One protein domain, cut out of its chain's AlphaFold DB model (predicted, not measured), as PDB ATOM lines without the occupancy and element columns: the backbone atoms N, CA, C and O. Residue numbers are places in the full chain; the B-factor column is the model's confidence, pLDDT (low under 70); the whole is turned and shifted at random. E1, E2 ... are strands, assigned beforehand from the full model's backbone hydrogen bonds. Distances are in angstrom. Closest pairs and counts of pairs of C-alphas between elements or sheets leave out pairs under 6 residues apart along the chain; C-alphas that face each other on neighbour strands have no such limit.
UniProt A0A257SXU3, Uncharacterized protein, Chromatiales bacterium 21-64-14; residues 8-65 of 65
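What this domain is: This is residues 8 to 65 of the 65 residues of an uncharacterized protein of Chromatiales bacterium 21-64-14 (UniProt A0A257SXU3). A curled, strongly twisted sheet of four short strands makes the body, and a small hairpin of E1 and E2 is turned nearly square off its edge strand E3, folding back so that E2 comes near E4 and E6. After E4 the long loop of residues 37 to 52 swings out to Val 41, far from the turn between E3 and E4, before it comes back to E5. The printed part has 58 residues with six named strands, E1 to E6 in order along the chain, and no named helix; the class is all strand. The sheet has the order E3, E4, E6, E5 and is antiparallel throughout, and E1 and E2 form an antiparallel sheet of two. The whole is compact, with a radius of gyration of the C-alphas of 11.3 A and spans of 33 by 27 by 15 A.

Where its parts are: The printed part begins at Tyr 8, and its first strand, E1, is residues 11 to 15, 11.4 A long from first to last C-alpha, with C-alpha 11 at (-21.258, 47.434, -33.934). E2 is residues 18 to 21, 9.6 A long. E3 is residues 23 to 26, 10.0 A long. E4, residues 29 to 36, is the longest strand by residues and measures 20.4 A, from C-alpha 29 at (-35.402, 36.451, -28.771) to C-alpha 36 at (-33.757, 53.368, -39.973). Residues 37 to 52 hold no named element. E5 is residues 53 to 56, 9.9 A long. E6 is residues 60 to 64, 13.2 A long, and ends with C-alpha 64 at (-37.129, 39.271, -34.871).

How they stand to each other: The larger sheet has E3 and E5 as edge strands and E4 and E6 as inner strands. From edge to edge its strands' lines turn by 86 degrees, and the way across it turns by 82 degrees. E3 and E4 are a hairpin, antiparallel at 137 degrees, with N 24 and O 31 within hydrogen-bond range at 2.9 A and N 29 and O 26 at 3.0 A. E4 and E6 are antiparallel at 142 degrees; N 61 and O 35 are 2.8 A apart, and so are N 63 and O 32, both within hydrogen-bond range. E5 and E6 are a hairpin, antiparallel at 147 degrees, with N 54 and O 62 within hydrogen-bond range at 2.8 A. E1 and E2 are a hairpin too, antiparallel at 144 degrees, with N 15 and O 18 within hydrogen-bond range at 2.9 A. E2 runs on into E3 across a break of one residue, at 91 degrees, and the two meet only through their link. The closest C-alphas of E2 and E4 are those of Phe 21 and Phe 33, 6.8 A apart. The closest C-alphas of E2 and E6 are those of Ile 20 and Leu 60, 7.7 A apart. E1 and E6 are only just apart, at 8.2 A, and E2 and E5 are apart.

The domain as a whole: The two C-alphas farthest apart are those of Asp 28 and Val 41, 34.4 A, while those of Tyr 8 and Leu 65 are 14.5 A apart. The link from E4 to E5 is long, 16 residues, and its C-alphas lie 8 to 19 A from the mean of the C-alphas. The other four links are tight. Of the elements' centres, that of E6 is nearest to this mean, at 4.0 A, and that of E1 farthest, at 11.1 A. The printed part has no cut and ends at residue 65, the chain's last residue. The mean pLDDT of the printed part is 94.5, and no printed residue is under 70.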
ATOM      1  N   TYR A   8     -25.628  42.754 -26.955       94.81
ATOM      2  CA  TYR A   8     -25.417  43.348 -28.272       94.81
ATOM      3  C   TYR A   8     -24.327  42.605 -29.046       94.81
ATOM      4  O   TYR A   8     -23.291  42.239 -28.491       94.81
ATOM      5  N   GLY A   9     -24.572  42.400 -30.340       95.38
ATOM      6  CA  GLY A   9     -23.601  41.880 -31.295       95.38
ATOM      7  C   GLY A   9     -22.573  42.934 -31.734       95.38
ATOM      8  O   GLY A   9     -22.394  43.957 -31.068       95.38
ATOM      9  N   PRO A  10     -21.877  42.713 -32.863       97.38
ATOM     10  CA  PRO A  10     -20.894  43.666 -33.361       97.38
ATOM     11  C   PRO A  10     -21.553  44.999 -33.737       97.38
ATOM     12  O   PRO A  10     -22.649  45.044 -34.295       97.38
ATOM     13  N   ARG A  11     -20.863  46.107 -33.449       97.44
ATOM     14  CA  ARG A  11     -21.258  47.434 -33.934       97.44
ATOM     15  C   ARG A  11     -20.947  47.529 -35.427       97.44
ATOM     16  O   ARG A  11     -19.796  47.357 -35.817       97.44
ATOM     17  N   ILE A  12     -21.951  47.875 -36.226       97.75
ATOM     18  CA  ILE A  12     -21.842  48.018 -37.687       97.75
ATOM     19  C   ILE A  12     -21.963  49.469 -38.157       97.75
ATOM     20  O   ILE A  12     -21.680  49.777 -39.310       97.75
ATOM     21  N   GLY A  13     -22.351  50.383 -37.267       96.88
ATOM     22  CA  GLY A  13     -22.462  51.792 -37.614       96.88
ATOM     23  C   GLY A  13     -22.860  52.672 -36.442       96.88
ATOM     24  O   GLY A  13     -22.689  52.325 -35.266       96.88
ATOM     25  N   SER A  14     -23.380  53.847 -36.772       96.50
ATOM     26  CA  SER A  14     -24.019  54.743 -35.815       96.50
ATOM     27  C   SER A  14     -25.034  55.641 -36.500       96.50
ATOM     28  O   SER A  14     -24.818  56.060 -37.634       96.50
ATOM     29  N   TYR A  15     -26.086  55.989 -35.770       95.44
ATOM     30  CA  TYR A  15     -27.123  56.915 -36.200       95.44
ATOM     31  C   TYR A  15     -27.431  57.890 -35.064       95.44
ATOM     32  O   TYR A  15     -27.618  57.474 -33.922       95.44
ATOM     33  N   LEU A  16     -27.400  59.192 -35.369       93.25
ATOM     34  CA  LEU A  16     -27.594  60.277 -34.392       93.25
ATOM     35  C   LEU A  16     -26.720  60.122 -33.128       93.25
ATOM     36  O   LEU A  16     -27.159  60.340 -32.003       93.25
ATOM     37  N   GLY A  17     -25.464  59.702 -33.317       92.94
ATOM     38  CA  GLY A  17     -24.499  59.495 -32.231       92.94
ATOM     39  C   GLY A  17     -24.675  58.195 -31.437       92.94
ATOM     40  O   GLY A  17     -23.810  57.879 -30.622       92.94
ATOM     41  N   GLN A  18     -25.725  57.407 -31.692       92.44
ATOM     42  CA  GLN A  18     -25.933  56.103 -31.058       92.44
ATOM     43  C   GLN A  18     -25.395  54.956 -31.924       92.44
ATOM     44  O   GLN A  18     -25.462  55.039 -33.151       92.44
ATOM     45  N   PRO A  19     -24.828  53.893 -31.327       95.81
ATOM     46  CA  PRO A  19     -24.326  52.750 -32.082       95.81
ATOM     47  C   PRO A  19     -25.472  51.970 -32.738       95.81
ATOM     48  O   PRO A  19     -26.509  51.740 -32.123       95.81
ATOM     49  N   ILE A  20     -25.241  51.513 -33.969       97.56
ATOM     50  CA  ILE A  20     -26.065  50.477 -34.597       97.56
ATOM     51  C   ILE A  20     -25.317  49.160 -34.429       97.56
ATOM     52  O   ILE A  20     -24.163  49.044 -34.856       97.56
ATOM     53  N   PHE A  21     -25.962  48.188 -33.796       97.75
ATOM     54  CA  PHE A  21     -25.447  46.831 -33.672       97.75
ATOM     55  C   PHE A  21     -26.082  45.962 -34.750       97.75
ATOM     56  O   PHE A  21     -27.242  46.157 -35.086       97.75
ATOM     57  N   GLU A  22     -25.336  45.001 -35.288       97.75
ATOM     58  CA  GLU A  22     -25.860  44.052 -36.280       97.75
ATOM     59  C   GLU A  22     -27.091  43.313 -35.747       97.75
ATOM     60  O   GLU A  22     -28.059  43.083 -36.464       97.75
ATOM     61  N   LYS A  23     -27.047  42.959 -34.464       97.31
ATOM     62  CA  LYS A  23     -28.109  42.259 -33.758       97.31
ATOM     63  C   LYS A  23     -28.024  42.507 -32.261       97.31
ATOM     64  O   LYS A  23     -26.971  42.895 -31.748       97.31
ATOM     65  N   PHE A  24     -29.102  42.211 -31.554       96.12
ATOM     66  CA  PHE A  24     -29.084  42.029 -30.111       96.12
ATOM     67  C   PHE A  24     -29.982  40.862 -29.711       96.12
ATOM     68  O   PHE A  24     -30.892  40.485 -30.446       96.12
ATOM     69  N   GLN A  25     -29.713  40.297 -28.544       95.19
ATOM     70  CA  GLN A  25     -30.575  39.318 -27.903       95.19
ATOM     71  C   GLN A  25     -31.275  39.978 -26.714       95.19
ATOM     72  O   GLN A  25     -30.617  40.625 -25.894       95.19
ATOM     73  N   ASP A  26     -32.594  39.830 -26.637       90.81
ATOM     74  CA  ASP A  26     -33.423  40.252 -25.510       90.81
ATOM     75  C   ASP A  26     -34.174  39.021 -25.006       90.81
ATOM     76  O   ASP A  26     -34.987  38.444 -25.726       90.81
ATOM     77  N   GLN A  27     -33.843  38.577 -23.792       87.50
ATOM     78  CA  GLN A  27     -34.301  37.291 -23.252       87.50
ATOM     79  C   GLN A  27     -33.946  36.124 -24.203       87.50
ATOM     80  O   GLN A  27     -32.762  35.887 -24.468       87.50
ATOM     81  N   ASP A  28     -34.947  35.417 -24.728       89.00
ATOM     82  CA  ASP A  28     -34.792  34.279 -25.643       89.00
ATOM     83  C   ASP A  28     -34.970  34.665 -27.123       89.00
ATOM     84  O   ASP A  28     -34.911  33.810 -28.007       89.00
ATOM     85  N   GLU A  29     -35.162  35.954 -27.418       94.19
ATOM     86  CA  GLU A  29     -35.402  36.451 -28.771       94.19
ATOM     87  C   GLU A  29     -34.179  37.184 -29.325       94.19
ATOM     88  O   GLU A  29     -33.525  37.974 -28.641       94.19
ATOM     89  N   THR A  30     -33.867  36.928 -30.598       95.62
ATOM     90  CA  THR A  30     -32.808  37.643 -31.318       95.62
ATOM     91  C   THR A  30     -33.423  38.594 -32.329       95.62
ATOM     92  O   THR A  30     -34.300  38.217 -33.100       95.62
ATOM     93  N   TYR A  31     -32.910  39.816 -32.350       97.31
ATOM     94  CA  TYR A  31     -33.346  40.895 -33.219       97.31
ATOM     95  C   TYR A  31     -32.173  41.343 -34.093       97.31
ATOM     96  O   TYR A  31     -31.103  41.649 -33.563       97.31
ATOM     97  N   ILE A  32     -32.350  41.392 -35.415       97.88
ATOM     98  CA  ILE A  32     -31.339  41.860 -36.385       97.88
ATOM     99  C   ILE A  32     -31.702  43.265 -36.854       97.88
ATOM    100  O   ILE A  32     -32.874  43.552 -37.088       97.88
ATOM    101  N   PHE A  33     -30.705  44.137 -36.993       97.88
ATOM    102  CA  PHE A  33     -30.910  45.460 -37.569       97.88
ATOM    103  C   PHE A  33     -31.409  45.349 -39.012       97.88
ATOM    104  O   PHE A  33     -30.791  44.669 -39.830       97.88
ATOM    105  N   ASP A  34     -32.494  46.052 -39.321       97.62
ATOM    106  CA  ASP A  34     -33.088  46.055 -40.656       97.62
ATOM    107  C   ASP A  34     -32.944  47.427 -41.324       97.62
ATOM    108  O   ASP A  34     -32.268  47.566 -42.346       97.62
ATOM    109  N   ARG A  35     -33.529  48.471 -40.720       97.44
ATOM    110  CA  ARG A  35     -33.579  49.815 -41.313       97.44
ATOM    111  C   ARG A  35     -33.665  50.931 -40.277       97.44
ATOM    112  O   ARG A  35     -33.914  50.711 -39.094       97.44
ATOM    113  N   ILE A  36     -33.459  52.158 -40.743       96.75
ATOM    114  CA  ILE A  36     -33.757  53.368 -39.973       96.75
ATOM    115  C   ILE A  36     -35.212  53.748 -40.244       96.75
ATOM    116  O   ILE A  36     -35.656  53.738 -41.393       96.75
ATOM    117  N   ALA A  37     -35.939  54.072 -39.183       96.62
ATOM    118  CA  ALA A  37     -37.301  54.550 -39.253       96.62
ATOM    119  C   ALA A  37     -37.384  55.888 -39.996       96.62
ATOM    120  O   ALA A  37     -36.510  56.750 -39.884       96.62
ATOM    121  N   GLN A  38     -38.476  56.082 -40.724       94.62
ATOM    122  CA  GLN A  38     -38.859  57.401 -41.200       94.62
ATOM    123  C   GLN A  38     -39.427  58.160 -40.004       94.62
ATOM    124  O   GLN A  38     -40.436  57.750 -39.429       94.62
ATOM    125  N   CYS A  39     -38.734  59.218 -39.596       91.56
ATOM    126  CA  CYS A  39     -39.121  60.058 -38.472       91.56
ATOM    127  C   CYS A  39     -39.162  61.519 -38.920       91.56
ATOM    128  O   CYS A  39     -38.352  61.942 -39.751       91.56
ATOM    129  N   ASP A  40     -40.076  62.286 -38.344       87.44
ATOM    130  CA  ASP A  40     -40.209  63.723 -38.553       87.44
ATOM    131  C   ASP A  40     -40.192  64.476 -37.210       87.44
ATOM    132  O   ASP A  40     -39.674  63.983 -36.204       87.44
ATOM    133  N   VAL A  41     -40.701  65.711 -37.199       86.19
ATOM    134  CA  VAL A  41     -40.745  66.558 -35.998       86.19
ATOM    135  C   VAL A  41     -41.700  66.039 -34.918       86.19
ATOM    136  O   VAL A  41     -41.555  66.422 -33.759       86.19
ATOM    137  N   GLU A  42     -42.658  65.184 -35.275       85.81
ATOM    138  CA  GLU A  42     -43.641  64.591 -34.363       85.81
ATOM    139  C   GLU A  42     -43.163  63.244 -33.798       85.81
ATOM    140  O   GLU A  42     -43.682  62.769 -32.787       85.81
ATOM    141  N   GLY A  43     -42.125  62.655 -34.398       87.94
ATOM    142  CA  GLY A  43     -41.478  61.430 -33.944       87.94
ATOM    143  C   GLY A  43     -41.395  60.379 -35.044       87.94
ATOM    144  O   GLY A  43     -41.367  60.692 -36.229       87.94
ATOM    145  N   CYS A  44     -41.310  59.113 -34.642       92.62
ATOM    146  CA  CYS A  44     -41.270  57.977 -35.559       92.62
ATOM    147  C   CYS A  44     -42.626  57.249 -35.495       92.62
ATOM    148  O   CYS A  44     -42.920  56.634 -34.463       92.62
ATOM    149  N   PRO A  45     -43.458  57.310 -36.550       92.38
ATOM    150  CA  PRO A  45     -44.738  56.602 -36.604       92.38
ATOM    151  C   PRO A  45     -44.571  55.092 -36.392       92.38
ATOM    152  O   PRO A  45     -43.598  54.515 -36.861       92.38
ATOM    153  N   LEU A  46     -45.487  54.428 -35.681       91.81
ATOM    154  CA  LEU A  46     -45.390  52.977 -35.428       91.81
ATOM    155  C   LEU A  46     -46.013  52.117 -36.537       91.81
ATOM    156  O   LEU A  46     -45.788  50.913 -36.568       91.81
ATOM    157  N   ASP A  47     -46.780  52.717 -37.444       93.44
ATOM    158  CA  ASP A  47     -47.410  52.053 -38.593       93.44
ATOM    159  C   ASP A  47     -46.405  51.600 -39.664       93.44
ATOM    160  O   ASP A  47     -46.734  50.774 -40.509       93.44
ATOM    161  N   GLN A  48     -45.165  52.087 -39.594       93.69
ATOM    162  CA  GLN A  48     -44.052  51.607 -40.410       93.69
ATOM    163  C   GLN A  48     -43.467  50.264 -39.942       93.69
ATOM    164  O   GLN A  48     -42.541  49.772 -40.588       93.69
ATOM    165  N   LEU A  49     -43.930  49.725 -38.804       96.12
ATOM    166  CA  LEU A  49     -43.462  48.458 -38.247       96.12
ATOM    167  C   LEU A  49     -44.324  47.291 -38.723       96.12
ATOM    168  O   LEU A  49     -45.545  47.280 -38.549       96.12
ATOM    169  N   ASP A  50     -43.661  46.262 -39.227       96.31
ATOM    170  CA  ASP A  50     -44.260  44.959 -39.459       96.31
ATOM    171  C   ASP A  50     -44.314  44.127 -38.166       96.31
ATOM    172  O   ASP A  50     -43.689  44.415 -37.139       96.31
ATOM    173  N   LYS A  51     -45.079  43.032 -38.204       95.19
ATOM    174  CA  LYS A  51     -45.152  42.090 -37.082       95.19
ATOM    175  C   LYS A  51     -43.768  41.506 -36.775       95.19
ATOM    176  O   LYS A  51     -43.123  40.945 -37.657       95.19
ATOM    177  N   GLY A  52     -43.375  41.554 -35.501       94.44
ATOM    178  CA  GLY A  52     -42.066  41.077 -35.041       94.44
ATOM    179  C   GLY A  52     -40.950  42.109 -35.211       94.44
ATOM    180  O   GLY A  52     -39.783  41.783 -35.008       94.44
ATOM    181  N   GLU A  53     -41.278  43.349 -35.579       96.56
ATOM    182  CA  GLU A  53     -40.319  44.447 -35.598       96.56
ATOM    183  C   GLU A  53     -40.358  45.265 -34.308       96.56
ATOM    184  O   GLU A  53     -41.397  45.446 -33.670       96.56
ATOM    185  N   MET A  54     -39.192  45.784 -33.935       94.69
ATOM    186  CA  MET A  54     -38.990  46.622 -32.768       94.69
ATOM    187  C   MET A  54     -38.310  47.921 -33.174       94.69
ATOM    188  O   MET A  54     -37.216  47.917 -33.737       94.69
ATOM    189  N   LEU A  55     -38.940  49.039 -32.819       95.25
ATOM    190  CA  LEU A  55     -38.354  50.366 -32.932       95.25
ATOM    191  C   LEU A  55     -37.599  50.722 -31.648       95.25
ATOM    192  O   LEU A  55     -38.188  50.811 -30.570       95.25
ATOM    193  N   LEU A  56     -36.300  50.974 -31.770       92.94
ATOM    194  CA  LEU A  56     -35.454  51.481 -30.695       92.94
ATOM    195  C   LEU A  56     -35.078  52.944 -30.946       92.94
ATOM    196  O   LEU A  56     -34.789  53.314 -32.085       92.94
ATOM    197  N   PRO A  57     -35.004  53.790 -29.904       90.56
ATOM    198  CA  PRO A  57     -34.419  55.116 -30.043       90.56
ATOM    199  C   PRO A  57     -32.988  55.030 -30.613       90.56
ATOM    200  O   PRO A  57     -32.253  54.114 -30.245       90.56
ATOM    201  N   PRO A  58     -32.573  55.956 -31.494       91.50
ATOM    202  CA  PRO A  58     -33.300  57.149 -31.937       91.50
ATOM    203  C   PRO A  58     -34.113  56.953 -33.236       91.50
ATOM    204  O   PRO A  58     -34.385  57.928 -33.926       91.50
ATOM    205  N   GLY A  59     -34.474  55.721 -33.601       95.06
ATOM    206  CA  GLY A  59     -35.170  55.413 -34.858       95.06
ATOM    207  C   GLY A  59     -34.627  54.166 -35.554       95.06
ATOM    208  O   GLY A  59     -34.575  54.117 -36.773       95.06
ATOM    209  N   LEU A  60     -34.127  53.186 -34.805       96.62
ATOM    210  CA  LEU A  60     -33.547  51.959 -35.346       96.62
ATOM    211  C   LEU A  60     -34.594  50.852 -35.320       96.62
ATOM    212  O   LEU A  60     -35.077  50.504 -34.244       96.62
ATOM    213  N   ILE A  61     -34.917  50.289 -36.477       97.75
ATOM    214  CA  ILE A  61     -35.839  49.163 -36.593       97.75
ATOM    215  C   ILE A  61     -35.022  47.876 -36.645       97.75
ATOM    216  O   ILE A  61     -34.130  47.716 -37.482       97.75
ATOM    217  N   TYR A  62     -35.339  46.963 -35.732       97.38
ATOM    218  CA  TYR A  62     -34.810  45.609 -35.717       97.38
ATOM    219  C   TYR A  62     -35.940  44.606 -35.915       97.38
ATOM    220  O   TYR A  62     -37.028  44.788 -35.376       97.38
ATOM    221  N   LYS A  63     -35.664  43.524 -36.635       97.62
ATOM    222  CA  LYS A  63     -36.617  42.451 -36.907       97.62
ATOM    223  C   LYS A  63     -36.256  41.197 -36.123       97.62
ATOM    224  O   LYS A  63     -35.088  40.809 -36.083       97.62
ATOM    225  N   GLN A  64     -37.258  40.573 -35.515       96.31
ATOM    226  CA  GLN A  64     -37.129  39.271 -34.871       96.31
ATOM    227  C   GLN A  64     -36.727  38.204 -35.902       96.31
ATOM    228  O   GLN A  64     -37.313  38.126 -36.986       96.31
ATOM    229  N   LEU A  65     -35.702  37.424 -35.552       90.31
ATOM    230  CA  LEU A  65     -35.228  36.259 -36.308       90.31
ATOM    231  C   LEU A  65     -36.233  35.104 -36.297       90.31
ATOM    232  O   LEU A  65     -36.821  34.846 -35.222       90.31
TER     233      LEU A  65